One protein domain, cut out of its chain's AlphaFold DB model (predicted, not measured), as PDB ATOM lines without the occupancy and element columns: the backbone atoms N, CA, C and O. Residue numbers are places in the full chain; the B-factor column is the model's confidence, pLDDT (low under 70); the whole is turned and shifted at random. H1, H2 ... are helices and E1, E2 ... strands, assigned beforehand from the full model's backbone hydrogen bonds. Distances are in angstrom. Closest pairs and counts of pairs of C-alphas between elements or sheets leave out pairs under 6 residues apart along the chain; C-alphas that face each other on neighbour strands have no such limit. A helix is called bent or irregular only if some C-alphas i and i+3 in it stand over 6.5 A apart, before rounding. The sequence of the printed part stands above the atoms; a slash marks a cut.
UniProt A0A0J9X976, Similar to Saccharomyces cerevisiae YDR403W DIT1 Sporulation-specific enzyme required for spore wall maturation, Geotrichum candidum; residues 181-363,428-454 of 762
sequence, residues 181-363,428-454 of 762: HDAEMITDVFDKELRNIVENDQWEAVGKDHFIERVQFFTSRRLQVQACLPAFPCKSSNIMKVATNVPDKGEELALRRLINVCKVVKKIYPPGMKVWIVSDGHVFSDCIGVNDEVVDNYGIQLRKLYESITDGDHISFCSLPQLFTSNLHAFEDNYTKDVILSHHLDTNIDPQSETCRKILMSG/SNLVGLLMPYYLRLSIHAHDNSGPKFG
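AT A GLANCE: This is residues 181 to 363 and 428 to 454 of the 762 residues of the protein "Similar to Saccharomyces cerevisiae YDR403W DIT1 Sporulation-specific enzyme required for spore wall maturation" of Geotrichum candidum (UniProt A0A0J9X976). A strongly twisted sheet of five parallel strands has the long helices H3 and H5 on one face, H3 packing mostly on E2 and H5 on E3, while H2 lies over E1 and E5, and H1 packs on H2 and H3. Past the last residues of E1, E2 and E3 lies a cluster of smaller helices, where H4, H6 and H7 pack on H8 and H9 lies between H8 and the sheet; residues 325 to 330 stick out. The printed part has 210 residues, with nine named helices and five named strands in the order H1 H2 E1 H3 E2 H4 H5 E3 H6 H7 H8 H9 E4 E5. The sheet's order is E3 E2 E1 E4 E5, and the class is mixed, helices and strands. The whole is compact, with a radius of gyration of the C-alphas of 18.3 A and spans of 51 by 41 by 36 A.

HOW THE PARTS SIT: Start with H1, residues 181 to 193, whose residues 182 to 187 touch H2, residues 203 to 219, at a steep tilt of 54 degrees, opposite ways; the closest C-alphas, those of Ala 183 and Val 215, are 5.5 A apart. H2 is irregular: C-alphas 205 and 208 are 7.5 A apart. Next find E1, residues 225 to 230; its parallel neighbours are E2, residues 273 to 278, with N 229 and O 276 at 2.8 A, and E4, residues 439 to 442, with N 441 and O 228 at 2.9 A. The edge strands are E3, residues 315 to 318, beside E2 with N 277 and O 316 at 2.8 A, and E5, residues 452 to 454, beside E4 with N 442 and O 453 at 2.8 A. The sheet is strongly twisted, but only just, with C-alphas up to 4.3 A off its best plane. H2 is on it at a height over the sheet of 9.5 A, and H1 only grazes it with residues 183 to 191. H3, residues 249 to 268, and H5, residues 292 to 309, are on one face, making two layers, a sheet and its helices. H3 touches H1 at a shallow tilt of 22 degrees, opposite ways, with the C-alphas of Ile 186 and Val 265 closest at 6.0 A. H3 touches H5 at a steep tilt of 51 degrees, the same way, with the C-alphas of Leu 255 and Tyr 306 closest at 6.8 A. E1, H3, E2 form a strand-helix-strand unit, two parallel neighbours with a helix between, and E2, E3 form another with H5 and H4, residues 281 to 284; both crossovers are right-handed. H8, residues 351 to 363, touches H4, with the C-alphas of His 282 and Ser 353 closest at 6.0 A; H6, residues 320 to 323, with those of Pro 321 and Cys 356 at 6.3 A; and H7, residues 333 to 336, with those of Thr 336 and Lys 358 at 6.2 A. H9, residues 428 to 434, only grazes the sheet with residues 428 to 432. Every O i to N i+4 pair is within hydrogen-bond range in H1, H3, H5, H8 and H9, and 10 of 13 are in H2; H4, H6 and H7 are too short for such a pair.

IN THESE COORDINATES: Find C-alpha 181 at (-18.427, -32.731, -65.571); from there H1 runs 18.0 A, and H2 then runs 20.7 A. E1 is 17.0 A long and E2 15.9 A. H3 begins at C-alpha 249, (-46.084, -55.186, -62.596), and runs 28.9 A; H5 runs 26.3 A and H8 18.2 A. E5 ends at C-alpha 454, (-37.346, -37.842, -53.234).

THE WHOLE: The C-alphas farthest apart, those of His 181 and Asp 346, are 53.1 A apart. Residues 364 to 427 are not printed, and C-alphas 363 and 428 are 12.1 A apart across this cut. The links E1 to H3 and H7 to H8 are long. No printed residue is under 70 in pLDDT, and the mean of the printed part is 93.7.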
ATOM      1  N   HIS A 181     -17.532 -32.375 -64.475       93.94
ATOM      2  CA  HIS A 181     -18.427 -32.731 -65.571       93.94
ATOM      3  C   HIS A 181     -19.126 -34.090 -65.400       93.94
ATOM      4  O   HIS A 181     -20.342 -34.174 -65.545       93.94
ATOM      5  N   ASP A 182     -18.399 -35.152 -65.025       94.81
ATOM      6  CA  ASP A 182     -19.012 -36.473 -64.803       94.81
ATOM      7  C   ASP A 182     -20.066 -36.411 -63.678       94.81
ATOM      8  O   ASP A 182     -21.133 -37.016 -63.782       94.81
ATOM      9  N   ALA A 183     -19.788 -35.668 -62.601       96.69
ATOM     10  CA  ALA A 183     -20.706 -35.532 -61.472       96.69
ATOM     11  C   ALA A 183     -21.934 -34.678 -61.817       96.69
ATOM     12  O   ALA A 183     -23.047 -35.025 -61.419       96.69
ATOM     13  N   GLU A 184     -21.745 -33.604 -62.582       97.62
ATOM     14  CA  GLU A 184     -22.820 -32.748 -63.093       97.62
ATOM     15  C   GLU A 184     -23.749 -33.535 -64.020       97.62
ATOM     16  O   GLU A 184     -24.954 -33.577 -63.789       97.62
ATOM     17  N   MET A 185     -23.195 -34.278 -64.982       98.00
ATOM     18  CA  MET A 185     -23.985 -35.080 -65.920       98.00
ATOM     19  C   MET A 185     -24.784 -36.189 -65.218       98.00
ATOM     20  O   MET A 185     -25.931 -36.456 -65.575       98.00
ATOM     21  N   ILE A 186     -24.209 -36.842 -64.201       98.19
ATOM     22  CA  ILE A 186     -24.938 -37.817 -63.370       98.19
ATOM     23  C   ILE A 186     -26.059 -37.132 -62.580       98.19
ATOM     24  O   ILE A 186     -27.149 -37.694 -62.446       98.19
ATOM     25  N   THR A 187     -25.805 -35.927 -62.070       98.19
ATOM     26  CA  THR A 187     -26.799 -35.128 -61.344       98.19
ATOM     27  C   THR A 187     -27.961 -34.736 -62.254       98.19
ATOM     28  O   THR A 187     -29.113 -34.891 -61.859       98.19
ATOM     29  N   ASP A 188     -27.686 -34.336 -63.494       97.88
ATOM     30  CA  ASP A 188     -28.717 -34.009 -64.483       97.88
ATOM     31  C   ASP A 188     -29.555 -35.241 -64.870       97.88
ATOM     32  O   ASP A 188     -30.769 -35.140 -65.061       97.88
ATOM     33  N   VAL A 189     -28.944 -36.433 -64.934       97.94
ATOM     34  CA  VAL A 189     -29.691 -37.691 -65.113       97.94
ATOM     35  C   VAL A 189     -30.620 -37.945 -63.930       97.94
ATOM     36  O   VAL A 189     -31.777 -38.300 -64.143       97.94
ATOM     37  N   PHE A 190     -30.149 -37.775 -62.691       97.62
ATOM     38  CA  PHE A 190     -31.004 -37.913 -61.510       97.62
ATOM     39  C   PHE A 190     -32.181 -36.932 -61.555       97.62
ATOM     40  O   PHE A 190     -33.327 -37.343 -61.357       97.62
ATOM     41  N   ASP A 191     -31.894 -35.664 -61.832       96.44
ATOM     42  CA  ASP A 191     -32.883 -34.596 -61.886       96.44
ATOM     43  C   ASP A 191     -33.987 -34.919 -62.902       96.44
ATOM     44  O   ASP A 191     -35.171 -34.990 -62.571       96.44
ATOM     45  N   LYS A 192     -33.581 -35.248 -64.129       94.19
ATOM     46  CA  LYS A 192     -34.499 -35.538 -65.226       94.19
ATOM     47  C   LYS A 192     -35.276 -36.842 -65.038       94.19
ATOM     48  O   LYS A 192     -36.462 -36.908 -65.355       94.19
ATOM     49  N   GLU A 193     -34.605 -37.904 -64.601       93.00
ATOM     50  CA  GLU A 193     -35.154 -39.261 -64.667       93.00
ATOM     51  C   GLU A 193     -35.745 -39.738 -63.338       93.00
ATOM     52  O   GLU A 193     -36.553 -40.663 -63.340       93.00
ATOM     53  N   LEU A 194     -35.365 -39.176 -62.190       94.19
ATOM     54  CA  LEU A 194     -35.782 -39.703 -60.885       94.19
ATOM     55  C   LEU A 194     -36.414 -38.671 -59.965       94.19
ATOM     56  O   LEU A 194     -37.338 -39.060 -59.252       94.19
ATOM     57  N   ARG A 195     -35.949 -37.416 -59.946       93.94
ATOM     58  CA  ARG A 195     -36.353 -36.432 -58.931       93.94
ATOM     59  C   ARG A 195     -37.874 -36.277 -58.853       93.94
ATOM     60  O   ARG A 195     -38.576 -36.112 -59.849       93.94
ATOM     61  N   ASN A 196     -38.391 -36.317 -57.630       90.38
ATOM     62  CA  ASN A 196     -39.757 -35.919 -57.335       90.38
ATOM     63  C   ASN A 196     -39.789 -34.444 -56.929       90.38
ATOM     64  O   ASN A 196     -39.261 -34.106 -55.874       90.38
ATOM     65  N   ILE A 197     -40.448 -33.608 -57.727       88.50
ATOM     66  CA  ILE A 197     -40.598 -32.169 -57.474       88.50
ATOM     67  C   ILE A 197     -41.773 -31.929 -56.512       88.50
ATOM     68  O   ILE A 197     -42.811 -32.583 -56.623       88.50
ATOM     69  N   VAL A 198     -41.604 -31.001 -55.566       82.00
ATOM     70  CA  VAL A 198     -42.629 -30.572 -54.594       82.00
ATOM     71  C   VAL A 198     -42.839 -29.050 -54.643       82.00
ATOM     72  O   VAL A 198     -42.020 -28.338 -55.210       82.00
ATOM     73  N   GLU A 199     -43.910 -28.521 -54.036       76.88
ATOM     74  CA  GLU A 199     -44.241 -27.076 -54.092       76.88
ATOM     75  C   GLU A 199     -43.101 -26.166 -53.585       76.88
ATOM     76  O   GLU A 199     -42.836 -25.125 -54.178       76.88
ATOM     77  N   ASN A 200     -42.383 -26.583 -52.535       83.75
ATOM     78  CA  ASN A 200     -41.269 -25.831 -51.938       83.75
ATOM     79  C   ASN A 200     -39.899 -26.471 -52.212       83.75
ATOM     80  O   ASN A 200     -39.028 -26.477 -51.340       83.75
ATOM     81  N   ASP A 201     -39.718 -27.050 -53.395       87.56
ATOM     82  CA  ASP A 201     -38.475 -27.718 -53.771       87.56
ATOM     83  C   ASP A 201     -37.254 -26.778 -53.655       87.56
ATOM     84  O   ASP A 201     -37.243 -25.667 -54.178       87.56
ATOM     85  N   GLN A 202     -36.227 -27.222 -52.933       95.31
ATOM     86  CA  GLN A 202     -34.969 -26.522 -52.646       95.31
ATOM     87  C   GLN A 202     -33.801 -27.047 -53.496       95.31
ATOM     88  O   GLN A 202     -32.637 -26.759 -53.199       95.31
ATOM     89  N   TRP A 203     -34.081 -27.822 -54.547       96.19
ATOM     90  CA  TRP A 203     -33.052 -28.384 -55.419       96.19
ATOM     91  C   TRP A 203     -32.147 -27.314 -56.026       96.19
ATOM     92  O   TRP A 203     -30.939 -27.380 -55.844       96.19
ATOM     93  N   GLU A 204     -32.714 -26.293 -56.669       96.50
ATOM     94  CA  GLU A 204     -31.917 -25.237 -57.311       96.50
ATOM     95  C   GLU A 204     -31.186 -24.348 -56.297       96.50
ATOM     96  O   GLU A 204     -30.141 -23.786 -56.603       96.50
ATOM     97  N   ALA A 205     -31.732 -24.204 -55.084       95.06
ATOM     98  CA  ALA A 205     -31.168 -23.322 -54.067       95.06
ATOM     99  C   ALA A 205     -29.948 -23.934 -53.362       95.06
ATOM    100  O   ALA A 205     -28.983 -23.226 -53.089       95.06
ATOM    101  N   VAL A 206     -30.018 -25.225 -53.015       95.44
ATOM    102  CA  VAL A 206     -28.969 -25.931 -52.247       95.44
ATOM    103  C   VAL A 206     -28.840 -27.413 -52.604       95.44
ATOM    104  O   VAL A 206     -27.761 -27.994 -52.478       95.44
ATOM    105  N   GLY A 207     -29.931 -28.055 -53.032       96.50
ATOM    106  CA  GLY A 207     -29.987 -29.503 -53.213       96.50
ATOM    107  C   GLY A 207     -29.084 -30.039 -54.319       96.50
ATOM    108  O   GLY A 207     -28.439 -31.070 -54.127       96.50
ATOM    109  N   LYS A 208     -29.007 -29.329 -55.450       97.56
ATOM    110  CA  LYS A 208     -28.196 -29.693 -56.615       97.56
ATOM    111  C   LYS A 208     -26.714 -29.726 -56.256       97.56
ATOM    112  O   LYS A 208     -26.059 -30.738 -56.488       97.56
ATOM    113  N   ASP A 209     -26.216 -28.675 -55.610       96.06
ATOM    114  CA  ASP A 209     -24.822 -28.594 -55.159       96.06
ATOM    115  C   ASP A 209     -24.503 -29.685 -54.133       96.06
ATOM    116  O   ASP A 209     -23.466 -30.348 -54.223       96.06
ATOM    117  N   HIS A 210     -25.422 -29.940 -53.193       94.25
ATOM    118  CA  HIS A 210     -25.261 -31.029 -52.233       94.25
ATOM    119  C   HIS A 210     -25.203 -32.400 -52.924       94.25
ATOM    120  O   HIS A 210     -24.371 -33.238 -52.574       94.25
ATOM    121  N   PHE A 211     -26.059 -32.641 -53.920       97.00
ATOM    122  CA  PHE A 211     -26.059 -33.883 -54.690       97.00
ATOM    123  C   PHE A 211     -24.752 -34.050 -55.475       97.00
ATOM    124  O   PHE A 211     -24.132 -35.114 -55.397       97.00
ATOM    125  N   ILE A 212     -24.292 -32.995 -56.157       96.94
ATOM    126  CA  ILE A 212     -23.012 -32.974 -56.879       96.94
ATOM    127  C   ILE A 212     -21.865 -33.322 -55.930       96.94
ATOM    128  O   ILE A 212     -21.074 -34.205 -56.252       96.94
ATOM    129  N   GLU A 213     -21.796 -32.714 -54.742       92.94
ATOM    130  CA  GLU A 213     -20.755 -33.007 -53.744       92.94
ATOM    131  C   GLU A 213     -20.735 -34.501 -53.365       92.94
ATOM    132  O   GLU A 213     -19.671 -35.126 -53.278       92.94
ATOM    133  N   ARG A 214     -21.912 -35.116 -53.179       94.50
ATOM    134  CA  ARG A 214     -22.013 -36.552 -52.877       94.50
ATOM    135  C   ARG A 214     -21.573 -37.425 -54.055       94.50
ATOM    136  O   ARG A 214     -20.884 -38.420 -53.842       94.50
ATOM    137  N   VAL A 215     -21.921 -37.065 -55.291       97.19
ATOM    138  CA  VAL A 215     -21.462 -37.786 -56.492       97.19
ATOM    139  C   VAL A 215     -19.946 -37.641 -56.667       97.19
ATOM    140  O   VAL A 215     -19.255 -38.622 -56.964       97.19
ATOM    141  N   GLN A 216     -19.409 -36.444 -56.412       95.69
ATOM    142  CA  GLN A 216     -17.986 -36.124 -56.517       95.69
ATOM    143  C   GLN A 216     -17.114 -36.981 -55.604       95.69
ATOM    144  O   GLN A 216     -15.982 -37.295 -55.975       95.69
ATOM    145  N   PHE A 217     -17.623 -37.431 -54.451       94.94
ATOM    146  CA  PHE A 217     -16.909 -38.398 -53.614       94.94
ATOM    147  C   PHE A 217     -16.450 -39.627 -54.424       94.94
ATOM    148  O   PHE A 217     -15.295 -40.045 -54.308       94.94
ATOM    149  N   PHE A 218     -17.318 -40.159 -55.289       96.81
ATOM    150  CA  PHE A 218     -17.038 -41.338 -56.108       96.81
ATOM    151  C   PHE A 218     -16.274 -40.997 -57.390       96.81
ATOM    152  O   PHE A 218     -15.287 -41.666 -57.707       96.81
ATOM    153  N   THR A 219     -16.695 -39.960 -58.122       96.38
ATOM    154  CA  THR A 219     -16.092 -39.622 -59.427       96.38
ATOM    155  C   THR A 219     -14.651 -39.145 -59.286       96.38
ATOM    156  O   THR A 219     -13.794 -39.559 -60.070       96.38
ATOM    157  N   SER A 220     -14.340 -38.403 -58.216       95.19
ATOM    158  CA  SER A 220     -12.970 -37.991 -57.881       95.19
ATOM    159  C   SER A 220     -12.023 -39.164 -57.611       95.19
ATOM    160  O   SER A 220     -10.810 -39.012 -57.712       95.19
ATOM    161  N   ARG A 221     -12.561 -40.353 -57.313       95.19
ATOM    162  CA  ARG A 221     -11.813 -41.595 -57.058       95.19
ATOM    163  C   ARG A 221     -11.954 -42.623 -58.185       95.19
ATOM    164  O   ARG A 221     -11.462 -43.739 -58.049       95.19
ATOM    165  N   ARG A 222     -12.643 -42.278 -59.283       95.44
ATOM    166  CA  ARG A 222     -13.007 -43.200 -60.379       95.44
ATOM    167  C   ARG A 222     -13.719 -44.475 -59.892       95.44
ATOM    168  O   ARG A 222     -13.565 -45.547 -60.472       95.44
ATOM    169  N   LEU A 223     -14.525 -44.348 -58.834       96.31
ATOM    170  CA  LEU A 223     -15.309 -45.435 -58.241       96.31
ATOM    171  C   LEU A 223     -16.754 -45.430 -58.744       96.31
ATOM    172  O   LEU A 223     -17.284 -44.387 -59.119       96.31
ATOM    173  N   GLN A 224     -17.412 -46.589 -58.719       97.56
ATOM    174  CA  GLN A 224     -18.844 -46.693 -59.009       97.56
ATOM    175  C   GLN A 224     -19.659 -45.895 -57.979       97.56
ATOM    176  O   GLN A 224     -19.489 -46.091 -56.774       97.56
ATOM    177  N   VAL A 225     -20.578 -45.050 -58.453       98.12
ATOM    178  CA  VAL A 225     -21.474 -44.259 -57.597       98.12
ATOM    179  C   VAL A 225     -22.431 -45.182 -56.843       98.12
ATOM    180  O   VAL A 225     -23.090 -46.021 -57.457       98.12
ATOM    181  N   GLN A 226     -22.535 -45.021 -55.523       98.12
ATOM    182  CA  GLN A 226     -23.435 -45.822 -54.690       98.12
ATOM    183  C   GLN A 226     -24.623 -44.984 -54.205       98.12
ATOM    184  O   GLN A 226     -24.447 -43.891 -53.667       98.12
ATOM    185  N   ALA A 227     -25.835 -45.518 -54.356       98.31
ATOM    186  CA  ALA A 227     -27.058 -44.953 -53.793       98.31
ATOM    187  C   ALA A 227     -27.740 -45.948 -52.857       98.31
ATOM    188  O   ALA A 227     -27.692 -47.151 -53.102       98.31
ATOM    189  N   CYS A 228     -28.405 -45.459 -51.813       97.56
ATOM    190  CA  CYS A 228     -29.270 -46.258 -50.951       97.56
ATOM    191  C   CYS A 228     -30.719 -45.777 -51.064       97.56
ATOM    192  O   CYS A 228     -30.988 -44.581 -51.170       97.56
ATOM    193  N   LEU A 229     -31.651 -46.725 -51.061       97.44
ATOM    194  CA  LEU A 229     -33.079 -46.485 -51.201       97.44
ATOM    195  C   LEU A 229     -33.845 -47.351 -50.190       97.44
ATOM    196  O   LEU A 229     -34.066 -48.536 -50.452       97.44
ATOM    197  N   PRO A 230     -34.263 -46.771 -49.052       95.12
ATOM    198  CA  PRO A 230     -35.282 -47.349 -48.183       95.12
ATOM    199  C   PRO A 230     -36.610 -47.505 -48.929       95.12
ATOM    200  O   PRO A 230     -37.252 -46.501 -49.253       95.12
ATOM    201  N   ALA A 231     -36.964 -48.737 -49.301       95.06
ATOM    202  CA  ALA A 231     -38.128 -49.033 -50.135       95.06
ATOM    203  C   ALA A 231     -38.431 -50.538 -50.209       95.06
ATOM    204  O   ALA A 231     -37.607 -51.375 -49.840       95.06
ATOM    205  N   PHE A 232     -39.575 -50.861 -50.822       96.25
ATOM    206  CA  PHE A 232     -40.036 -52.226 -51.082       96.25
ATOM    207  C   PHE A 232     -40.139 -53.086 -49.801       96.25
ATOM    208  O   PHE A 232     -39.492 -54.135 -49.720       96.25
ATOM    209  N   PRO A 233     -40.940 -52.666 -48.797       94.62
ATOM    210  CA  PRO A 233     -41.126 -53.427 -47.562       94.62
ATOM    211  C   PRO A 233     -41.899 -54.730 -47.815       94.62
ATOM    212  O   PRO A 233     -41.369 -55.825 -47.666       94.62
ATOM    213  N   CYS A 234     -43.155 -54.595 -48.233       95.31
ATOM    214  CA  CYS A 234     -44.075 -55.644 -48.660       95.31
ATOM    215  C   CYS A 234     -45.287 -54.980 -49.331       95.31
ATOM    216  O   CYS A 234     -45.445 -53.762 -49.232       95.31
ATOM    217  N   LYS A 235     -46.171 -55.751 -49.980       95.44
ATOM    218  CA  LYS A 235     -47.489 -55.239 -50.404       95.44
ATOM    219  C   LYS A 235     -48.334 -54.845 -49.181       95.44
ATOM    220  O   LYS A 235     -48.250 -55.493 -48.140       95.44
ATOM    221  N   SER A 236     -49.164 -53.813 -49.339       94.06
ATOM    222  CA  SER A 236     -50.174 -53.386 -48.360       94.06
ATOM    223  C   SER A 236     -51.035 -54.561 -47.885       94.06
ATOM    224  O   SER A 236     -51.440 -55.401 -48.690       94.06
ATOM    225  N   SER A 237     -51.377 -54.578 -46.595       91.56
ATOM    226  CA  SER A 237     -52.346 -55.526 -46.026       91.56
ATOM    227  C   SER A 237     -53.789 -55.234 -46.473       91.56
ATOM    228  O   SER A 237     -54.670 -56.090 -46.356       91.56
ATOM    229  N   ASN A 238     -54.043 -54.055 -47.049       93.00
ATOM    230  CA  ASN A 238     -55.340 -53.689 -47.595       93.00
ATOM    231  C   ASN A 238     -55.541 -54.252 -49.014       93.00
ATOM    232  O   ASN A 238     -55.061 -53.700 -50.009       93.00
ATOM    233  N   ILE A 239     -56.369 -55.292 -49.116       91.00
ATOM    234  CA  ILE A 239     -56.755 -55.939 -50.382       91.00
ATOM    235  C   ILE A 239     -57.492 -55.021 -51.375       91.00
ATOM    236  O   ILE A 239     -57.622 -55.362 -52.546       91.00
ATOM    237  N   MET A 240     -57.963 -53.853 -50.932       92.75
ATOM    238  CA  MET A 240     -58.604 -52.834 -51.775       92.75
ATOM    239  C   MET A 240     -57.596 -51.889 -52.433       92.75
ATOM    240  O   MET A 240     -57.967 -51.105 -53.306       92.75
ATOM    241  N   LYS A 241     -56.329 -51.934 -52.005       91.62
ATOM    242  CA  LYS A 241     -55.226 -51.148 -52.567       91.62
ATOM    243  C   LYS A 241     -54.409 -51.959 -53.567       91.62
ATOM    244  O   LYS A 241     -54.081 -51.452 -54.637       91.62
ATOM    245  N   VAL A 242     -54.107 -53.208 -53.230       93.81
ATOM    246  CA  VAL A 242     -53.232 -54.094 -54.010       93.81
ATOM    247  C   VAL A 242     -54.002 -55.275 -54.590       93.81
ATOM    248  O   VAL A 242     -55.037 -55.674 -54.067       93.81
ATOM    249  N   ALA A 243     -53.498 -55.851 -55.680       91.12
ATOM    250  CA  ALA A 243     -54.130 -57.010 -56.314       91.12
ATOM    251  C   ALA A 243     -53.755 -58.340 -55.642       91.12
ATOM    252  O   ALA A 243     -54.542 -59.283 -55.624       91.12
ATOM    253  N   THR A 244     -52.527 -58.428 -55.130       90.12
ATOM    254  CA  THR A 244     -51.963 -59.624 -54.494       90.12
ATOM    255  C   THR A 244     -51.004 -59.213 -53.374       90.12
ATOM    256  O   THR A 244     -50.707 -58.029 -53.221       90.12
ATOM    257  N   ASN A 245     -50.496 -60.184 -52.613       90.06
ATOM    258  CA  ASN A 245     -49.475 -59.979 -51.581       90.06
ATOM    259  C   ASN A 245     -48.028 -60.145 -52.094       90.06
ATOM    260  O   ASN A 245     -47.091 -60.108 -51.298       90.06
ATOM    261  N   VAL A 246     -47.827 -60.338 -53.401       92.75
ATOM    262  CA  VAL A 246     -46.510 -60.564 -54.017       92.75
ATOM    263  C   VAL A 246     -46.135 -59.423 -54.974       92.75
ATOM    264  O   VAL A 246     -47.032 -58.712 -55.436       92.75
ATOM    265  N   PRO A 247     -44.838 -59.219 -55.287       95.94
ATOM    266  CA  PRO A 247     -44.414 -58.239 -56.285       95.94
ATOM    267  C   PRO A 247     -45.096 -58.466 -57.635       95.94
ATOM    268  O   PRO A 247     -45.167 -59.593 -58.133       95.94
ATOM    269  N   ASP A 248     -45.579 -57.387 -58.239       95.06
ATOM    270  CA  ASP A 248     -46.339 -57.422 -59.481       95.06
ATOM    271  C   ASP A 248     -45.764 -56.441 -60.514       95.06
ATOM    272  O   ASP A 248     -44.575 -56.098 -60.487       95.06
ATOM    273  N   LYS A 249     -46.557 -56.057 -61.518       95.19
ATOM    274  CA  LYS A 249     -46.084 -55.186 -62.596       95.19
ATOM    275  C   LYS A 249     -45.613 -53.825 -62.085       95.19
ATOM    276  O   LYS A 249     -44.732 -53.237 -62.711       95.19
ATOM    277  N   GLY A 250     -46.146 -53.339 -60.963       94.69
ATOM    278  CA  GLY A 250     -45.691 -52.094 -60.352       94.69
ATOM    279  C   GLY A 250     -44.225 -52.183 -59.929       94.69
ATOM    280  O   GLY A 250     -43.423 -51.321 -60.289       94.69
ATOM    281  N   GLU A 251     -43.854 -53.245 -59.209       96.81
ATOM    282  CA  GLU A 251     -42.468 -53.491 -58.810       96.81
ATOM    283  C   GLU A 251     -41.565 -53.719 -60.024       96.81
ATOM    284  O   GLU A 251     -40.456 -53.190 -60.061       96.81
ATOM    285  N   GLU A 252     -42.040 -54.440 -61.046       95.88
ATOM    286  CA  GLU A 252     -41.279 -54.633 -62.286       95.88
ATOM    287  C   GLU A 252     -40.939 -53.287 -62.946       95.88
ATOM    288  O   GLU A 252     -39.786 -53.045 -63.302       95.88
ATOM    289  N   LEU A 253     -41.928 -52.399 -63.107       94.94
ATOM    290  CA  LEU A 253     -41.735 -51.081 -63.717       94.94
ATOM    291  C   LEU A 253     -40.768 -50.216 -62.899       94.94
ATOM    292  O   LEU A 253     -39.878 -49.588 -63.478       94.94
ATOM    293  N   ALA A 254     -40.892 -50.240 -61.571       96.12
ATOM    294  CA  ALA A 254     -39.997 -49.521 -60.673       96.12
ATOM    295  C   ALA A 254     -38.545 -50.016 -60.772       96.12
ATOM    296  O   ALA A 254     -37.625 -49.215 -60.954       96.12
ATOM    297  N   LEU A 255     -38.324 -51.334 -60.735       97.44
ATOM    298  CA  LEU A 255     -36.991 -51.926 -60.883       97.44
ATOM    299  C   LEU A 255     -36.390 -51.630 -62.264       97.44
ATOM    300  O   LEU A 255     -35.218 -51.270 -62.359       97.44
ATOM    301  N   ARG A 256     -37.185 -51.717 -63.342       96.00
ATOM    302  CA  ARG A 256     -36.728 -51.368 -64.699       96.00
ATOM    303  C   ARG A 256     -36.284 -49.915 -64.805       96.00
ATOM    304  O   ARG A 256     -35.289 -49.648 -65.476       96.00
ATOM    305  N   ARG A 257     -36.995 -48.991 -64.153       95.88
ATOM    306  CA  ARG A 257     -36.618 -47.573 -64.123       95.88
ATOM    307  C   ARG A 257     -35.258 -47.384 -63.453       95.88
ATOM    308  O   ARG A 257     -34.378 -46.771 -64.050       95.88
ATOM    309  N   LEU A 258     -35.056 -47.980 -62.275       97.88
ATOM    310  CA  LEU A 258     -33.774 -47.928 -61.561       97.88
ATOM    311  C   LEU A 258     -32.626 -48.542 -62.387       97.88
ATOM    312  O   LEU A 258     -31.561 -47.934 -62.505       97.88
ATOM    313  N   ILE A 259     -32.854 -49.695 -63.029       97.94
ATOM    314  CA  ILE A 259     -31.887 -50.326 -63.948       97.94
ATOM    315  C   ILE A 259     -31.548 -49.389 -65.115       97.94
ATOM    316  O   ILE A 259     -30.378 -49.240 -65.472       97.94
ATOM    317  N   ASN A 260     -32.552 -48.752 -65.726       96.81
ATOM    318  CA  ASN A 260     -32.333 -47.855 -66.857       96.81
ATOM    319  C   ASN A 260     -31.462 -46.656 -66.469       96.81
ATOM    320  O   ASN A 260     -30.529 -46.331 -67.197       96.81
ATOM    321  N   VAL A 261     -31.700 -46.055 -65.302       97.38
ATOM    322  CA  VAL A 261     -30.865 -44.955 -64.798       97.38
ATOM    323  C   VAL A 261     -29.420 -45.407 -64.596       97.38
ATOM    324  O   VAL A 261     -28.509 -44.744 -65.088       97.38
ATOM    325  N   CYS A 262     -29.192 -46.575 -63.985       98.44
ATOM    326  CA  CYS A 262     -27.838 -47.121 -63.825       98.44
ATOM    327  C   CYS A 262     -27.132 -47.310 -65.182       98.44
ATOM    328  O   CYS A 262     -25.948 -46.999 -65.324       98.44
ATOM    329  N   LYS A 263     -27.865 -47.757 -66.211       98.06
ATOM    330  CA  LYS A 263     -27.350 -47.893 -67.584       98.06
ATOM    331  C   LYS A 263     -27.037 -46.554 -68.241       98.06
ATOM    332  O   LYS A 263     -26.022 -46.455 -68.926       98.06
ATOM    333  N   VAL A 264     -27.894 -45.547 -68.071       97.88
ATOM    334  CA  VAL A 264     -27.658 -44.192 -68.592       97.88
ATOM    335  C   VAL A 264     -26.409 -43.604 -67.944       97.88
ATOM    336  O   VAL A 264     -25.510 -43.170 -68.661       97.88
ATOM    337  N   VAL A 265     -26.286 -43.707 -66.618       98.00
ATOM    338  CA  VAL A 265     -25.088 -43.267 -65.894       98.00
ATOM    339  C   VAL A 265     -23.843 -44.005 -66.382       98.00
ATOM    340  O   VAL A 265     -22.839 -43.361 -66.652       98.00
ATOM    341  N   LYS A 266     -23.896 -45.325 -66.593       97.62
ATOM    342  CA  LYS A 266     -22.743 -46.101 -67.089       97.62
ATOM    343  C   LYS A 266     -22.254 -45.680 -68.482       97.62
ATOM    344  O   LYS A 266     -21.076 -45.850 -68.786       97.62
ATOM    345  N   LYS A 267     -23.136 -45.145 -69.334       97.12
ATOM    346  CA  LYS A 267     -22.751 -44.602 -70.651       97.12
ATOM    347  C   LYS A 267     -21.988 -43.281 -70.536       97.12
ATOM    348  O   LYS A 267     -21.150 -43.009 -71.384       97.12
ATOM    349  N   ILE A 268     -22.303 -42.483 -69.517       95.56
ATOM    350  CA  ILE A 268     -21.671 -41.187 -69.236       95.56
ATOM    351  C   ILE A 268     -20.359 -41.406 -68.477       95.56
ATOM    352  O   ILE A 268     -19.316 -40.890 -68.850       95.56
ATOM    353  N   TYR A 269     -20.415 -42.230 -67.435       96.62
ATOM    354  CA  TYR A 269     -19.343 -42.467 -66.486       96.62
ATOM    355  C   TYR A 269     -19.052 -43.976 -66.410       96.62
ATOM    356  O   TYR A 269     -19.860 -44.716 -65.843       96.62
ATOM    357  N   PRO A 270     -17.919 -44.468 -66.959       95.25
ATOM    358  CA  PRO A 270     -17.679 -45.903 -67.146       95.25
ATOM    359  C   PRO A 270     -17.808 -46.795 -65.894       95.25
ATOM    360  O   PRO A 270     -18.347 -47.899 -66.029       95.25
ATOM    361  N   PRO A 271     -17.385 -46.370 -64.678       96.50
ATOM    362  CA  PRO A 271     -17.631 -47.143 -63.454       96.50
ATOM    363  C   PRO A 271     -19.126 -47.310 -63.126       96.50
ATOM    364  O   PRO A 271     -19.518 -48.282 -62.480       96.50
ATOM    365  N   GLY A 272     -19.972 -46.402 -63.612       97.44
ATOM    366  CA  GLY A 272     -21.423 -46.461 -63.498       97.44
ATOM    367  C   GLY A 272     -21.952 -46.134 -62.104       97.44
ATOM    368  O   GLY A 272     -21.300 -45.469 -61.296       97.44
ATOM    369  N   MET A 273     -23.164 -46.621 -61.838       97.75
ATOM    370  CA  MET A 273     -23.899 -46.432 -60.589       97.75
ATOM    371  C   MET A 273     -24.548 -47.746 -60.153       97.75
ATOM    372  O   MET A 273     -24.904 -48.569 -60.998       97.75
ATOM    373  N   LYS A 274     -24.726 -47.909 -58.841       98.19
ATOM    374  CA  LYS A 274     -25.446 -49.018 -58.225       98.19
ATOM    375  C   LYS A 274     -26.426 -48.519 -57.166       98.19
ATOM    376  O   LYS A 274     -26.094 -47.641 -56.368       98.19
ATOM    377  N   VAL A 275     -27.628 -49.094 -57.153       98.62
ATOM    378  CA  VAL A 275     -28.679 -48.779 -56.174       98.62
ATOM    379  C   VAL A 275     -28.816 -49.917 -55.169       98.62
ATOM    380  O   VAL A 275     -29.030 -51.070 -55.533       98.62
ATOM    381  N   TRP A 276     -28.738 -49.592 -53.887       98.12
ATOM    382  CA  TRP A 276     -28.996 -50.512 -52.790       98.12
ATOM    383  C   TRP A 276     -30.415 -50.308 -52.282       98.12
ATOM    384  O   TRP A 276     -30.712 -49.284 -51.670       98.12
ATOM    385  N   ILE A 277     -31.292 -51.277 -52.530       97.94
ATOM    386  CA  ILE A 277     -32.613 -51.326 -51.904       97.94
ATOM    387  C   ILE A 277     -32.412 -51.827 -50.478       97.94
ATOM    388  O   ILE A 277     -32.057 -52.989 -50.266       97.94
ATOM    389  N   VAL A 278     -32.610 -50.935 -49.514       95.12
ATOM    390  CA  VAL A 278     -32.477 -51.236 -48.087       95.12
ATOM    391  C   VAL A 278     -33.891 -51.424 -47.545       95.12
ATOM    392  O   VAL A 278     -34.618 -50.454 -47.376       95.12
ATOM    393  N   SER A 279     -34.337 -52.670 -47.393       91.81
ATOM    394  CA  SER A 279     -35.743 -52.931 -47.062       91.81
ATOM    395  C   SER A 279     -36.050 -52.508 -45.626       91.81
ATOM    396  O   SER A 279     -35.376 -52.929 -44.682       91.81
ATOM    397  N   ASP A 280     -37.106 -51.715 -45.473       90.44
ATOM    398  CA  ASP A 280     -37.680 -51.281 -44.202       90.44
ATOM    399  C   ASP A 280     -38.842 -52.180 -43.738       90.44
ATOM    400  O   ASP A 280     -39.493 -51.888 -42.740       90.44
ATOM    401  N   GLY A 281     -39.083 -53.313 -44.413       92.69
ATOM    402  CA  GLY A 281     -40.197 -54.217 -44.102       92.69
ATOM    403  C   GLY A 281     -40.183 -54.734 -42.663       92.69
ATOM    404  O   GLY A 281     -41.159 -54.544 -41.947       92.69
ATOM    405  N   HIS A 282     -39.066 -55.298 -42.195       93.19
ATOM    406  CA  HIS A 282     -38.952 -55.794 -40.813       93.19
ATOM    407  C   HIS A 282     -38.926 -54.678 -39.762       93.19
ATOM    408  O   HIS A 282     -39.164 -54.937 -38.585       93.19
ATOM    409  N   VAL A 283     -38.658 -53.430 -40.165       92.69
ATOM    410  CA  VAL A 283     -38.736 -52.280 -39.253       92.69
ATOM    411  C   VAL A 283     -40.189 -52.010 -38.867       92.69
ATOM    412  O   VAL A 283     -40.445 -51.634 -37.729       92.69
ATOM    413  N   PHE A 284     -41.125 -52.205 -39.803       92.19
ATOM    414  CA  PHE A 284     -42.504 -51.725 -39.681       92.19
ATOM    415  C   PHE A 284     -43.580 -52.802 -39.828       92.19
ATOM    416  O   PHE A 284     -44.758 -52.456 -39.798       92.19
ATOM    417  N   SER A 285     -43.228 -54.071 -40.031       92.81
ATOM    418  CA  SER A 285     -44.173 -55.166 -40.306       92.81
ATOM    419  C   SER A 285     -45.303 -55.256 -39.274       92.81
ATOM    420  O   SER A 285     -46.480 -55.277 -39.646       92.81
ATOM    421  N   ASP A 286     -44.970 -55.174 -37.985       92.62
ATOM    422  CA  ASP A 286     -45.930 -55.144 -36.876       92.62
ATOM    423  C   ASP A 286     -46.810 -53.881 -36.878       92.62
ATOM    424  O   ASP A 286     -47.983 -53.932 -36.519       92.62
ATOM    425  N   CYS A 287     -46.277 -52.748 -37.341       92.00
ATOM    426  CA  CYS A 287     -47.012 -51.497 -37.496       92.00
ATOM    427  C   CYS A 287     -47.999 -51.548 -38.674       92.00
ATOM    428  O   CYS A 287     -49.112 -51.037 -38.568       92.00
ATOM    429  N   ILE A 288     -47.634 -52.177 -39.792       90.75
ATOM    430  CA  ILE A 288     -48.477 -52.252 -41.003       90.75
ATOM    431  C   ILE A 288     -49.412 -53.473 -41.032       90.75
ATOM    432  O   ILE A 288     -50.141 -53.686 -42.006       90.75
ATOM    433  N   GLY A 289     -49.439 -54.254 -39.947       91.31
ATOM    434  CA  GLY A 289     -50.341 -55.394 -39.784       91.31
ATOM    435  C   GLY A 289     -49.970 -56.576 -40.675       91.31
ATOM    436  O   GLY A 289     -50.850 -57.227 -41.240       91.31
ATOM    437  N   VAL A 290     -48.670 -56.814 -40.852       92.69
ATOM    438  CA  VAL A 290     -48.117 -57.871 -41.701       92.69
ATOM    439  C   VAL A 290     -47.147 -58.723 -40.877       92.69
ATOM    440  O   VAL A 290     -46.318 -58.198 -40.146       92.69
ATOM    441  N   ASN A 291     -47.239 -60.048 -40.995       94.69
ATOM    442  CA  ASN A 291     -46.300 -60.963 -40.334       94.69
ATOM    443  C   ASN A 291     -44.903 -60.862 -40.966       94.69
ATOM    444  O   ASN A 291     -44.799 -60.705 -42.185       94.69
ATOM    445  N   ASP A 292     -43.843 -61.063 -40.182       94.44
ATOM    446  CA  ASP A 292     -42.461 -60.984 -40.688       94.44
ATOM    447  C   ASP A 292     -42.184 -61.971 -41.845       94.44
ATOM    448  O   ASP A 292     -41.566 -61.600 -42.841       94.44
ATOM    449  N   GLU A 293     -42.775 -63.171 -41.818       94.62
ATOM    450  CA  GLU A 293     -42.673 -64.159 -42.912       94.62
ATOM    451  C   GLU A 293     -43.179 -63.620 -44.269       94.62
ATOM    452  O   GLU A 293     -42.675 -63.975 -45.339       94.62
ATOM    453  N   VAL A 294     -44.186 -62.740 -44.255       94.31
ATOM    454  CA  VAL A 294     -44.721 -62.134 -45.483       94.31
ATOM    455  C   VAL A 294     -43.713 -61.149 -46.077       94.31
ATOM    456  O   VAL A 294     -43.577 -61.095 -47.301       94.31
ATOM    457  N   VAL A 295     -42.978 -60.418 -45.231       95.25
ATOM    458  CA  VAL A 295     -41.875 -59.540 -45.653       95.25
ATOM    459  C   VAL A 295     -40.757 -60.364 -46.289       95.25
ATOM    460  O   VAL A 295     -40.319 -60.045 -47.398       95.25
ATOM    461  N   ASP A 296     -40.361 -61.472 -45.661       94.25
ATOM    462  CA  ASP A 296     -39.334 -62.373 -46.194       94.25
ATOM    463  C   ASP A 296     -39.712 -62.930 -47.567       94.25
ATOM    464  O   ASP A 296     -38.936 -62.860 -48.530       94.25
ATOM    465  N   ASN A 297     -40.937 -63.448 -47.688       95.56
ATOM    466  CA  ASN A 297     -41.439 -64.000 -48.940       95.56
ATOM    467  C   ASN A 297     -41.535 -62.926 -50.036       95.56
ATOM    468  O   ASN A 297     -41.152 -63.183 -51.183       95.56
ATOM    469  N   TYR A 298     -41.988 -61.714 -49.699       96.44
ATOM    470  CA  TYR A 298     -41.984 -60.586 -50.629       96.44
ATOM    471  C   TYR A 298     -40.559 -60.269 -51.102       96.44
ATOM    472  O   TYR A 298     -40.322 -60.181 -52.307       96.44
ATOM    473  N   GLY A 299     -39.588 -60.198 -50.186       96.00
ATOM    474  CA  GLY A 299     -38.180 -59.961 -50.506       96.00
ATOM    475  C   GLY A 299     -37.565 -61.044 -51.403       96.00
ATOM    476  O   GLY A 299     -36.844 -60.726 -52.352       96.00
ATOM    477  N   ILE A 300     -37.878 -62.323 -51.163       96.00
ATOM    478  CA  ILE A 300     -37.447 -63.444 -52.020       96.00
ATOM    479  C   ILE A 300     -38.016 -63.293 -53.433       96.00
ATOM    480  O   ILE A 300     -37.294 -63.459 -54.419       96.00
ATOM    481  N   GLN A 301     -39.308 -62.988 -53.553       95.88
ATOM    482  CA  GLN A 301     -39.956 -62.849 -54.856       95.88
ATOM    483  C   GLN A 301     -39.501 -61.596 -55.605       95.88
ATOM    484  O   GLN A 301     -39.345 -61.645 -56.824       95.88
ATOM    485  N   LEU A 302     -39.207 -60.507 -54.892       96.69
ATOM    486  CA  LEU A 302     -38.683 -59.278 -55.478       96.69
ATOM    487  C   LEU A 302     -37.291 -59.504 -56.075       96.69
ATOM    488  O   LEU A 302     -37.025 -59.057 -57.190       96.69
ATOM    489  N   ARG A 303     -36.428 -60.260 -55.380       96.56
ATOM    490  CA  ARG A 303     -35.120 -60.676 -55.911       96.56
ATOM    491  C   ARG A 303     -35.262 -61.530 -57.168       96.56
ATOM    492  O   ARG A 303     -34.636 -61.215 -58.174       96.56
ATOM    493  N   LYS A 304     -36.154 -62.527 -57.161       95.62
ATOM    494  CA  LYS A 304     -36.445 -63.353 -58.351       95.62
ATOM    495  C   LYS A 304     -36.966 -62.525 -59.530       95.62
ATOM    496  O   LYS A 304     -36.625 -62.804 -60.677       95.62
ATOM    497  N   LEU A 305     -37.794 -61.512 -59.261       95.44
ATOM    498  CA  LEU A 305     -38.281 -60.585 -60.283       95.44
ATOM    499  C   LEU A 305     -37.145 -59.718 -60.839       95.44
ATOM    500  O   LEU A 305     -37.062 -59.537 -62.048       95.44
ATOM    501  N   TYR A 306     -36.254 -59.207 -59.987       96.69
ATOM    502  CA  TYR A 306     -35.069 -58.472 -60.429       96.69
ATOM    503  C   TYR A 306     -34.149 -59.343 -61.299       96.69
ATOM    504  O   TYR A 306     -33.761 -58.929 -62.391       96.69
ATOM    505  N   GLU A 307     -33.864 -60.572 -60.865       96.00
ATOM    506  CA  GLU A 307     -33.052 -61.547 -61.605       96.00
ATOM    507  C   GLU A 307     -33.635 -61.870 -62.989       96.00
ATOM    508  O   GLU A 307     -32.882 -62.101 -63.932       96.00
ATOM    509  N   SER A 308     -34.965 -61.851 -63.150       95.00
ATOM    510  CA  SER A 308     -35.604 -62.141 -64.440       95.00
ATOM    511  C   SER A 308     -35.556 -60.984 -65.446       95.00
ATOM    512  O   SER A 308     -35.809 -61.206 -66.633       95.00
ATOM    513  N   ILE A 309     -35.267 -59.758 -64.996       95.12
ATOM    514  CA  ILE A 309     -35.319 -58.543 -65.830       95.12
ATOM    515  C   ILE A 309     -33.981 -57.816 -65.963       95.12
ATOM    516  O   ILE A 309     -33.862 -56.952 -66.838       95.12
ATOM    517  N   THR A 310     -33.014 -58.113 -65.094       95.88
ATOM    518  CA  THR A 310     -31.691 -57.490 -65.106       95.88
ATOM    519  C   THR A 310     -30.759 -58.146 -66.125       95.88
ATOM    520  O   THR A 310     -30.883 -59.323 -66.448       95.88
ATOM    521  N   ASP A 311     -29.802 -57.372 -66.629       95.31
ATOM    522  CA  ASP A 311     -28.713 -57.817 -67.506       95.31
ATOM    523  C   ASP A 311     -27.324 -57.535 -66.906       95.31
ATOM    524  O   ASP A 311     -26.309 -57.624 -67.595       95.31
ATOM    525  N   GLY A 312     -27.267 -57.168 -65.626       93.75
ATOM    526  CA  GLY A 312     -26.030 -56.844 -64.928       93.75
ATOM    527  C   GLY A 312     -26.243 -56.567 -63.443       93.75
ATOM    528  O   GLY A 312     -27.328 -56.769 -62.896       93.75
ATOM    529  N   ASP A 313     -25.190 -56.089 -62.788       94.31
ATOM    530  CA  ASP A 313     -25.202 -55.727 -61.370       94.31
ATOM    531  C   ASP A 313     -25.569 -54.244 -61.182       94.31
ATOM    532  O   ASP A 313     -24.701 -53.386 -61.025       94.31
ATOM    533  N   HIS A 314     -26.869 -53.939 -61.272       97.94
ATOM    534  CA  HIS A 314     -27.402 -52.571 -61.141       97.94
ATOM    535  C   HIS A 314     -28.027 -52.305 -59.767       97.94
ATOM    536  O   HIS A 314     -27.955 -51.188 -59.254       97.94
ATOM    537  N   ILE A 315     -28.656 -53.324 -59.172       98.44
ATOM    538  CA  ILE A 315     -29.360 -53.241 -57.889       98.44
ATOM    539  C   ILE A 315     -28.856 -54.336 -56.949       98.44
ATOM    540  O   ILE A 315     -28.691 -55.489 -57.345       98.44
ATOM    541  N   SER A 316     -28.647 -53.985 -55.683       97.50
ATOM    542  CA  SER A 316     -28.442 -54.941 -54.592       97.50
ATOM    543  C   SER A 316     -29.464 -54.739 -53.487       97.50
ATOM    544  O   SER A 316     -30.022 -53.657 -53.331       97.50
ATOM    545  N   PHE A 317     -29.720 -55.800 -52.728       96.62
ATOM    546  CA  PHE A 317     -30.709 -55.812 -51.657       96.62
ATOM    547  C   PHE A 317     -30.000 -55.943 -50.317       96.62
ATOM    548  O   PHE A 317     -29.095 -56.765 -50.181       96.62
ATOM    549  N   CYS A 318     -30.422 -55.144 -49.343       93.38
ATOM    550  CA  CYS A 318     -29.917 -55.171 -47.980       93.38
ATOM    551  C   CYS A 318     -31.097 -55.241 -47.006       93.38
ATOM    552  O   CYS A 318     -32.022 -54.432 -47.096       93.38
ATOM    553  N   SER A 319     -31.093 -56.226 -46.112       89.62
ATOM    554  CA  SER A 319     -32.114 -56.380 -45.072       89.62
ATOM    555  C   SER A 319     -31.644 -55.820 -43.730       89.62
ATOM    556  O   SER A 319     -30.450 -55.635 -43.494       89.62
ATOM    557  N   LEU A 320     -32.591 -55.579 -42.821       88.06
ATOM    558  CA  LEU A 320     -32.288 -55.097 -41.474       88.06
ATOM    559  C   LEU A 320     -31.333 -56.037 -40.697       88.06
ATOM    560  O   LEU A 320     -30.344 -55.528 -40.173       88.06
ATOM    561  N   PRO A 321     -31.505 -57.378 -40.690       89.19
ATOM    562  CA  PRO A 321     -30.535 -58.275 -40.048       89.19
ATOM    563  C   PRO A 321     -29.113 -58.177 -40.623       89.19
ATOM    564  O   PRO A 321     -28.131 -58.268 -39.888       89.19
ATOM    565  N   GLN A 322     -28.981 -57.941 -41.934       90.50
ATOM    566  CA  GLN A 322     -27.672 -57.770 -42.572       90.50
ATOM    567  C   GLN A 322     -26.974 -56.480 -42.123       90.50
ATOM    568  O   GLN A 322     -25.751 -56.465 -42.028       90.50
ATOM    569  N   LEU A 323     -27.725 -55.415 -41.817       91.25
ATOM    570  CA  LEU A 323     -27.168 -54.169 -41.273       91.25
ATOM    571  C   LEU A 323     -26.641 -54.320 -39.840       91.25
ATOM    572  O   LEU A 323     -25.788 -53.538 -39.433       91.25
ATOM    573  N   PHE A 324     -27.130 -55.307 -39.085       92.06
ATOM    574  CA  PHE A 324     -26.710 -55.572 -37.704       92.06
ATOM    575  C   PHE A 324     -25.707 -56.723 -37.571       92.06
ATOM    576  O   PHE A 324     -25.334 -57.098 -36.460       92.06
ATOM    577  N   THR A 325     -25.242 -57.282 -38.688       87.12
ATOM    578  CA  THR A 325     -24.207 -58.319 -38.675       87.12
ATOM    579  C   THR A 325     -22.836 -57.664 -38.518       87.12
ATOM    580  O   THR A 325     -22.350 -57.052 -39.461       87.12
ATOM    581  N   SER A 326     -22.214 -57.799 -37.343       86.31
ATOM    582  CA  SER A 326     -20.885 -57.244 -37.035       86.31
ATOM    583  C   SER A 326     -19.780 -58.292 -37.182       86.31
ATOM    584  O   SER A 326     -19.875 -59.383 -36.619       86.31
ATOM    585  N   ASN A 327     -18.705 -57.945 -37.896       82.00
ATOM    586  CA  ASN A 327     -17.500 -58.768 -38.015       82.00
ATOM    587  C   ASN A 327     -16.512 -58.555 -36.860       82.00
ATOM    588  O   ASN A 327     -15.620 -59.381 -36.670       82.00
ATOM    589  N   LEU A 328     -16.633 -57.455 -36.106       82.75
ATOM    590  CA  LEU A 328     -15.767 -57.199 -34.949       82.75
ATOM    591  C   LEU A 328     -16.200 -58.016 -33.734       82.75
ATOM    592  O   LEU A 328     -15.352 -58.560 -33.029       82.75
ATOM    593  N   HIS A 329     -17.508 -58.106 -33.495       86.94
ATOM    594  CA  HIS A 329     -18.047 -58.871 -32.381       86.94
ATOM    595  C   HIS A 329     -19.500 -59.268 -32.622       86.94
ATOM    596  O   HIS A 329     -20.316 -58.450 -33.054       86.94
ATOM    597  N   ALA A 330     -19.836 -60.513 -32.289       88.56
ATOM    598  CA  ALA A 330     -21.209 -60.989 -32.364       88.56
ATOM    599  C   ALA A 330     -22.114 -60.204 -31.400       88.56
ATOM    600  O   ALA A 330     -21.672 -59.749 -30.344       88.56
ATOM    601  N   PHE A 331     -23.378 -60.049 -31.791       92.06
ATOM    602  CA  PHE A 331     -24.416 -59.521 -30.913       92.06
ATOM    603  C   PHE A 331     -24.752 -60.538 -29.816       92.06
ATOM    604  O   PHE A 331     -24.824 -61.738 -30.090       92.06
ATOM    605  N   GLU A 332     -25.000 -60.055 -28.601       90.62
ATOM    606  CA  GLU A 332     -25.491 -60.862 -27.487       90.62
ATOM    607  C   GLU A 332     -26.894 -60.397 -27.069       90.62
ATOM    608  O   GLU A 332     -27.132 -59.211 -26.848       90.62
ATOM    609  N   ASP A 333     -27.826 -61.340 -26.897       87.31
ATOM    610  CA  ASP A 333     -29.234 -61.040 -26.578       87.31
ATOM    611  C   ASP A 333     -29.418 -60.252 -25.267       87.31
ATOM    612  O   ASP A 333     -30.405 -59.532 -25.083       87.31
ATOM    613  N   ASN A 334     -28.453 -60.354 -24.347       89.12
ATOM    614  CA  ASN A 334     -28.442 -59.606 -23.092       89.12
ATOM    615  C   ASN A 334     -28.358 -58.080 -23.302       89.12
ATOM    616  O   ASN A 334     -28.819 -57.349 -22.426       89.12
ATOM    617  N   TYR A 335     -27.833 -57.596 -24.436       90.00
ATOM    618  CA  TYR A 335     -27.663 -56.168 -24.716       90.00
ATOM    619  C   TYR A 335     -28.991 -55.425 -24.873       90.00
ATOM    620  O   TYR A 335     -29.066 -54.231 -24.599       90.00
ATOM    621  N   THR A 336     -30.048 -56.123 -25.292       89.12
ATOM    622  CA  THR A 336     -31.380 -55.535 -25.492       89.12
ATOM    623  C   THR A 336     -32.465 -56.207 -24.653       89.12
ATOM    624  O   THR A 336     -33.652 -56.056 -24.941       89.12
ATOM    625  N   LYS A 337     -32.088 -56.976 -23.623       87.06
ATOM    626  CA  LYS A 337     -33.038 -57.748 -22.802       87.06
ATOM    627  C   LYS A 337     -34.085 -56.862 -22.110       87.06
ATOM    628  O   LYS A 337     -35.241 -57.257 -22.010       87.06
ATOM    629  N   ASP A 338     -33.674 -55.664 -21.692       84.94
ATOM    630  CA  ASP A 338     -34.505 -54.713 -20.946       84.94
ATOM    631  C   ASP A 338     -35.294 -53.776 -21.882       84.94
ATOM    632  O   ASP A 338     -36.105 -52.968 -21.436       84.94
ATOM    633  N   VAL A 339     -35.090 -53.897 -23.201       86.69
ATOM    634  CA  VAL A 339     -35.794 -53.103 -24.211       86.69
ATOM    635  C   VAL A 339     -37.146 -53.747 -24.491       86.69
ATOM    636  O   VAL A 339     -37.230 -54.871 -25.003       86.69
ATOM    637  N   ILE A 340     -38.210 -53.010 -24.176       87.50
ATOM    638  CA  ILE A 340     -39.597 -53.416 -24.405       87.50
ATOM    639  C   ILE A 340     -40.166 -52.557 -25.532       87.50
ATOM    640  O   ILE A 340     -40.215 -51.330 -25.426       87.50
ATOM    641  N   LEU A 341     -40.602 -53.203 -26.612       89.38
ATOM    642  CA  LEU A 341     -41.277 -52.537 -27.721       89.38
ATOM    643  C   LEU A 341     -42.792 -52.649 -27.563       89.38
ATOM    644  O   LEU A 341     -43.322 -53.620 -27.024       89.38
ATOM    645  N   SER A 342     -43.492 -51.607 -28.006       89.19
ATOM    646  CA  SER A 342     -44.950 -51.575 -28.001       89.19
ATOM    647  C   SER A 342     -45.481 -52.079 -29.333       89.19
ATOM    648  O   SER A 342     -45.266 -51.442 -30.358       89.19
ATOM    649  N   HIS A 343     -46.247 -53.165 -29.299       91.56
ATOM    650  CA  HIS A 343     -46.957 -53.681 -30.467       91.56
ATOM    651  C   HIS A 343     -48.453 -53.413 -30.314       91.56
ATOM    652  O   HIS A 343     -49.043 -53.602 -29.246       91.56
ATOM    653  N   HIS A 344     -49.078 -52.911 -31.375       90.94
ATOM    654  CA  HIS A 344     -50.474 -52.463 -31.344       90.94
ATOM    655  C   HIS A 344     -51.404 -53.278 -32.246       90.94
ATOM    656  O   HIS A 344     -52.606 -53.001 -32.281       90.94
ATOM    657  N   LEU A 345     -50.857 -54.260 -32.962       90.88
ATOM    658  CA  LEU A 345     -51.566 -55.143 -33.879       90.88
ATOM    659  C   LEU A 345     -51.199 -56.601 -33.589       90.88
ATOM    660  O   LEU A 345     -50.108 -56.896 -33.110       90.88
ATOM    661  N   ASP A 346     -52.128 -57.500 -33.906       89.19
ATOM    662  CA  ASP A 346     -51.938 -58.944 -33.768       89.19
ATOM    663  C   ASP A 346     -51.170 -59.487 -34.987       89.19
ATOM    664  O   ASP A 346     -51.775 -59.953 -35.954       89.19
ATOM    665  N   THR A 347     -49.840 -59.409 -34.947       91.19
ATOM    666  CA  THR A 347     -48.935 -59.954 -35.973       91.19
ATOM    667  C   THR A 347     -48.024 -61.031 -35.394       91.19
ATOM    668  O   THR A 347     -47.616 -60.950 -34.237       91.19
ATOM    669  N   ASN A 348     -47.658 -62.024 -36.206       93.75
ATOM    670  CA  ASN A 348     -46.601 -62.966 -35.845       93.75
ATOM    671  C   ASN A 348     -45.238 -62.292 -36.041       93.75
ATOM    672  O   ASN A 348     -44.833 -62.034 -37.180       93.75
ATOM    673  N   ILE A 349     -44.582 -61.992 -34.924       93.69
ATOM    674  CA  ILE A 349     -43.284 -61.328 -34.879       93.69
ATOM    675  C   ILE A 349     -42.194 -62.387 -34.757       93.69
ATOM    676  O   ILE A 349     -42.177 -63.175 -33.809       93.69
ATOM    677  N   ASP A 350     -41.276 -62.382 -35.714       93.88
ATOM    678  CA  ASP A 350     -40.111 -63.256 -35.681       93.88
ATOM    679  C   ASP A 350     -39.089 -62.767 -34.623       93.88
ATOM    680  O   ASP A 350     -38.813 -61.563 -34.558       93.88
ATOM    681  N   PRO A 351     -38.494 -63.655 -33.794       93.62
ATOM    682  CA  PRO A 351     -37.543 -63.251 -32.756       93.62
ATOM    683  C   PRO A 351     -36.322 -62.482 -33.272       93.62
ATOM    684  O   PRO A 351     -35.872 -61.546 -32.612       93.62
ATOM    685  N   GLN A 352     -35.784 -62.833 -34.447       92.19
ATOM    686  CA  GLN A 352     -34.641 -62.121 -35.021       92.19
ATOM    687  C   GLN A 352     -35.048 -60.711 -35.458       92.19
ATOM    688  O   GLN A 352     -34.316 -59.751 -35.207       92.19
ATOM    689  N   SER A 353     -36.224 -60.577 -36.075       92.88
ATOM    690  CA  SER A 353     -36.796 -59.281 -36.454       92.88
ATOM    691  C   SER A 353     -37.020 -58.391 -35.230       92.88
ATOM    692  O   SER A 353     -36.651 -57.216 -35.249       92.88
ATOM    693  N   GLU A 354     -37.528 -58.954 -34.135       94.12
ATOM    694  CA  GLU A 354     -37.731 -58.231 -32.878       94.12
ATOM    695  C   GLU A 354     -36.418 -57.760 -32.251       94.12
ATOM    696  O   GLU A 354     -36.284 -56.587 -31.897       94.12
ATOM    697  N   THR A 355     -35.402 -58.627 -32.195       94.62
ATOM    698  CA  THR A 355     -34.050 -58.238 -31.772       94.62
ATOM    699  C   THR A 355     -33.510 -57.094 -32.630       94.62
ATOM    700  O   THR A 355     -32.991 -56.113 -32.098       94.62
ATOM    701  N   CYS A 356     -33.701 -57.143 -33.952       94.62
ATOM    702  CA  CYS A 356     -33.293 -56.057 -34.843       94.62
ATOM    703  C   CYS A 356     -34.027 -54.737 -34.542       94.62
ATOM    704  O   CYS A 356     -33.394 -53.678 -34.534       94.62
ATOM    705  N   ARG A 357     -35.338 -54.767 -34.266       94.31
ATOM    706  CA  ARG A 357     -36.089 -53.562 -33.861       94.31
ATOM    707  C   ARG A 357     -35.574 -53.005 -32.537       94.31
ATOM    708  O   ARG A 357     -35.411 -51.793 -32.416       94.31
ATOM    709  N   LYS A 358     -35.256 -53.868 -31.569       93.50
ATOM    710  CA  LYS A 358     -34.690 -53.448 -30.279       93.50
ATOM    711  C   LYS A 358     -33.322 -52.797 -30.442       93.50
ATOM    712  O   LYS A 358     -33.113 -51.716 -29.902       93.50
ATOM    713  N   ILE A 359     -32.432 -53.387 -31.245       94.19
ATOM    714  CA  ILE A 359     -31.130 -52.789 -31.576       94.19
ATOM    715  C   ILE A 359     -31.320 -51.415 -32.232       94.19
ATOM    716  O   ILE A 359     -30.669 -50.445 -31.838       94.19
ATOM    717  N   LEU A 360     -32.222 -51.319 -33.216       93.75
ATOM    718  CA  LEU A 360     -32.519 -50.065 -33.908       93.75
ATOM    719  C   LEU A 360     -32.979 -48.982 -32.925       93.75
ATOM    720  O   LEU A 360     -32.498 -47.850 -32.987       93.75
ATOM    721  N   MET A 361     -33.902 -49.330 -32.029       90.75
ATOM    722  CA  MET A 361     -34.418 -48.410 -31.025       90.75
ATOM    723  C   MET A 361     -33.316 -47.970 -30.063       90.75
ATOM    724  O   MET A 361     -33.080 -46.773 -29.955       90.75
ATOM    725  N   SER A 362     -32.569 -48.895 -29.463       90.19
ATOM    726  CA  SER A 362     -31.506 -48.553 -28.509       90.19
ATOM    727  C   SER A 362     -30.386 -47.704 -29.122       90.19
ATOM    728  O   SER A 362     -29.916 -46.751 -28.506       90.19
ATOM    729  N   GLY A 363     -29.952 -48.016 -30.347       91.06
ATOM    730  CA  GLY A 363     -28.793 -47.356 -30.958       91.06
ATOM    731  C   GLY A 363     -29.104 -46.032 -31.652       91.06
ATOM    732  O   GLY A 363     -28.219 -45.186 -31.789       91.06
ATOM    733  N   SER A 428     -33.876 -44.101 -40.673       89.31
ATOM    734  CA  SER A 428     -33.100 -43.097 -41.415       89.31
ATOM    735  C   SER A 428     -31.799 -42.688 -40.703       89.31
ATOM    736  O   SER A 428     -30.877 -42.215 -41.377       89.31
ATOM    737  N   ASN A 429     -31.728 -42.820 -39.375       92.19
ATOM    738  CA  ASN A 429     -30.523 -42.538 -38.593       92.19
ATOM    739  C   ASN A 429     -29.517 -43.679 -38.777       92.19
ATOM    740  O   ASN A 429     -28.377 -43.422 -39.153       92.19
ATOM    741  N   LEU A 430     -29.969 -44.935 -38.655       94.62
ATOM    742  CA  LEU A 430     -29.143 -46.123 -38.899       94.62
ATOM    743  C   LEU A 430     -28.521 -46.117 -40.302       94.62
ATOM    744  O   LEU A 430     -27.314 -46.300 -40.446       94.62
ATOM    745  N   VAL A 431     -29.325 -45.854 -41.338       93.56
ATOM    746  CA  VAL A 431     -28.824 -45.772 -42.723       93.56
ATOM    747  C   VAL A 431     -27.778 -44.663 -42.863       93.56
ATOM    748  O   VAL A 431     -26.790 -44.839 -43.570       93.56
ATOM    749  N   GLY A 432     -27.963 -43.527 -42.180       93.19
ATOM    750  CA  GLY A 432     -26.965 -42.457 -42.149       93.19
ATOM    751  C   GLY A 432     -25.658 -42.883 -41.480       93.19
ATOM    752  O   GLY A 432     -24.592 -42.499 -41.952       93.19
ATOM    753  N   LEU A 433     -25.733 -43.701 -40.425       94.88
ATOM    754  CA  LEU A 433     -24.547 -44.201 -39.739       94.88
ATOM    755  C   LEU A 433     -23.782 -45.239 -40.565       94.88
ATOM    756  O   LEU A 433     -22.559 -45.178 -40.608       94.88
ATOM    757  N   LEU A 434     -24.487 -46.169 -41.214       95.56
ATOM    758  CA  LEU A 434     -23.874 -47.309 -41.904       95.56
ATOM    759  C   LEU A 434     -23.580 -47.068 -43.390       95.56
ATOM    760  O   LEU A 434     -22.773 -47.784 -43.974       95.56
ATOM    761  N   MET A 435     -24.211 -46.085 -44.036       95.31
ATOM    762  CA  MET A 435     -24.007 -45.780 -45.462       95.31
ATOM    763  C   MET A 435     -23.723 -44.285 -45.704       95.31
ATOM    764  O   MET A 435     -24.413 -43.649 -46.503       95.31
ATOM    765  N   PRO A 436     -22.706 -43.698 -45.049       92.94
ATOM    766  CA  PRO A 436     -22.501 -42.246 -45.036       92.94
ATOM    767  C   PRO A 436     -22.083 -41.636 -46.390       92.94
ATOM    768  O   PRO A 436     -22.304 -40.445 -46.613       92.94
ATOM    769  N   TYR A 437     -21.505 -42.421 -47.313       90.94
ATOM    770  CA  TYR A 437     -21.176 -41.956 -48.674       90.94
ATOM    771  C   TYR A 437     -22.362 -41.945 -49.633       90.94
ATOM    772  O   TYR A 437     -22.300 -41.309 -50.683       90.94
ATOM    773  N   TYR A 438     -23.383 -42.751 -49.346       95.69
ATOM    774  CA  TYR A 438     -24.336 -43.163 -50.364       95.69
ATOM    775  C   TYR A 438     -25.293 -42.013 -50.662       95.69
ATOM    776  O   TYR A 438     -25.769 -41.327 -49.754       95.69
ATOM    777  N   LEU A 439     -25.628 -41.832 -51.940       97.19
ATOM    778  CA  LEU A 439     -26.725 -40.952 -52.334       97.19
ATOM    779  C   LEU A 439     -28.015 -41.482 -51.698       97.19
ATOM    780  O   LEU A 439     -28.441 -42.594 -52.018       97.19
ATOM    781  N   ARG A 440     -28.629 -40.719 -50.784       96.50
ATOM    782  CA  ARG A 440     -29.831 -41.181 -50.073       96.50
ATOM    783  C   ARG A 440     -31.084 -40.837 -50.860       96.50
ATOM    784  O   ARG A 440     -31.607 -39.726 -50.781       96.50
ATOM    785  N   LEU A 441     -31.570 -41.814 -51.606       97.25
ATOM    786  CA  LEU A 441     -32.829 -41.732 -52.327       97.25
ATOM    787  C   LEU A 441     -33.993 -42.044 -51.378       97.25
ATOM    788  O   LEU A 441     -33.835 -42.757 -50.386       97.25
ATOM    789  N   SER A 442     -35.179 -41.515 -51.666       93.81
ATOM    790  CA  SER A 442     -36.364 -41.727 -50.834       93.81
ATOM    791  C   SER A 442     -37.640 -41.822 -51.658       93.81
ATOM    792  O   SER A 442     -37.814 -41.111 -52.639       93.81
ATOM    793  N   ILE A 443     -38.568 -42.666 -51.211       90.56
ATOM    794  CA  ILE A 443     -39.928 -42.767 -51.763       90.56
ATOM    795  C   ILE A 443     -40.924 -41.807 -51.105       90.56
ATOM    796  O   ILE A 443     -42.107 -41.817 -51.433       90.56
ATOM    797  N   HIS A 444     -40.458 -40.977 -50.173       85.69
ATOM    798  CA  HIS A 444     -41.239 -39.886 -49.608       85.69
ATOM    799  C   HIS A 444     -40.880 -38.578 -50.303       85.69
ATOM    800  O   HIS A 444     -39.748 -38.389 -50.753       85.69
ATOM    801  N   ALA A 445     -41.846 -37.667 -50.360       81.50
ATOM    802  CA  ALA A 445     -41.601 -36.318 -50.830       81.50
ATOM    803  C   ALA A 445     -40.684 -35.596 -49.821       81.50
ATOM    804  O   ALA A 445     -40.982 -35.561 -48.626       81.50
ATOM    805  N   HIS A 446     -39.568 -35.055 -50.302       84.94
ATOM    806  CA  HIS A 446     -38.680 -34.159 -49.553       84.94
ATOM    807  C   HIS A 446     -38.588 -32.849 -50.322       84.94
ATOM    808  O   HIS A 446     -38.834 -32.826 -51.524       84.94
ATOM    809  N   ASP A 447     -38.169 -31.783 -49.649       89.44
ATOM    810  CA  ASP A 447     -37.822 -30.522 -50.310       89.44
ATOM    811  C   ASP A 447     -36.541 -30.627 -51.157       89.44
ATOM    812  O   ASP A 447     -36.112 -29.643 -51.738       89.44
ATOM    813  N   ASN A 448     -35.911 -31.804 -51.223       92.94
ATOM    814  CA  ASN A 448     -34.695 -32.073 -51.983       92.94
ATOM    815  C   ASN A 448     -33.512 -31.153 -51.633       92.94
ATOM    816  O   ASN A 448     -32.581 -31.055 -52.423       92.94
ATOM    817  N   SER A 449     -33.486 -30.551 -50.438       94.06
ATOM    818  CA  SER A 449     -32.330 -29.788 -49.930       94.06
ATOM    819  C   SER A 449     -31.138 -30.670 -49.525       94.06
ATOM    820  O   SER A 449     -30.040 -30.175 -49.269       94.06
ATOM    821  N   GLY A 450     -31.340 -31.990 -49.482       89.25
ATOM    822  CA  GLY A 450     -30.397 -32.945 -48.917       89.25
ATOM    823  C   GLY A 450     -30.592 -33.132 -47.404       89.25
ATOM    824  O   GLY A 450     -31.297 -32.378 -46.742       89.25
ATOM    825  N   PRO A 451     -30.028 -34.194 -46.807       91.06
ATOM    826  CA  PRO A 451     -29.251 -35.261 -47.438       91.06
ATOM    827  C   PRO A 451     -30.113 -36.352 -48.099       91.06
ATOM    828  O   PRO A 451     -29.566 -37.376 -48.489       91.06
ATOM    829  N   LYS A 452     -31.446 -36.207 -48.137       93.44
ATOM    830  CA  LYS A 452     -32.374 -37.169 -48.756       93.44
ATOM    831  C   LYS A 452     -33.053 -36.540 -49.964       93.44
ATOM    832  O   LYS A 452     -33.493 -35.398 -49.879       93.44
ATOM    833  N   PHE A 453     -33.189 -37.317 -51.032       95.31
ATOM    834  CA  PHE A 453     -33.764 -36.860 -52.290       95.31
ATOM    835  C   PHE A 453     -34.944 -37.748 -52.692       95.31
ATOM    836  O   PHE A 453     -34.802 -38.967 -52.812       95.31
ATOM    837  N   GLY A 454     -36.121 -37.146 -52.848       93.75
ATOM    838  CA  GLY A 454     -37.346 -37.842 -53.234       93.75
ATOM    839  C   GLY A 454     -37.281 -38.314 -54.687       93.75
ATOM    840  O   GLY A 454     -36.867 -37.551 -55.559       93.75
TER     841      GLY A 454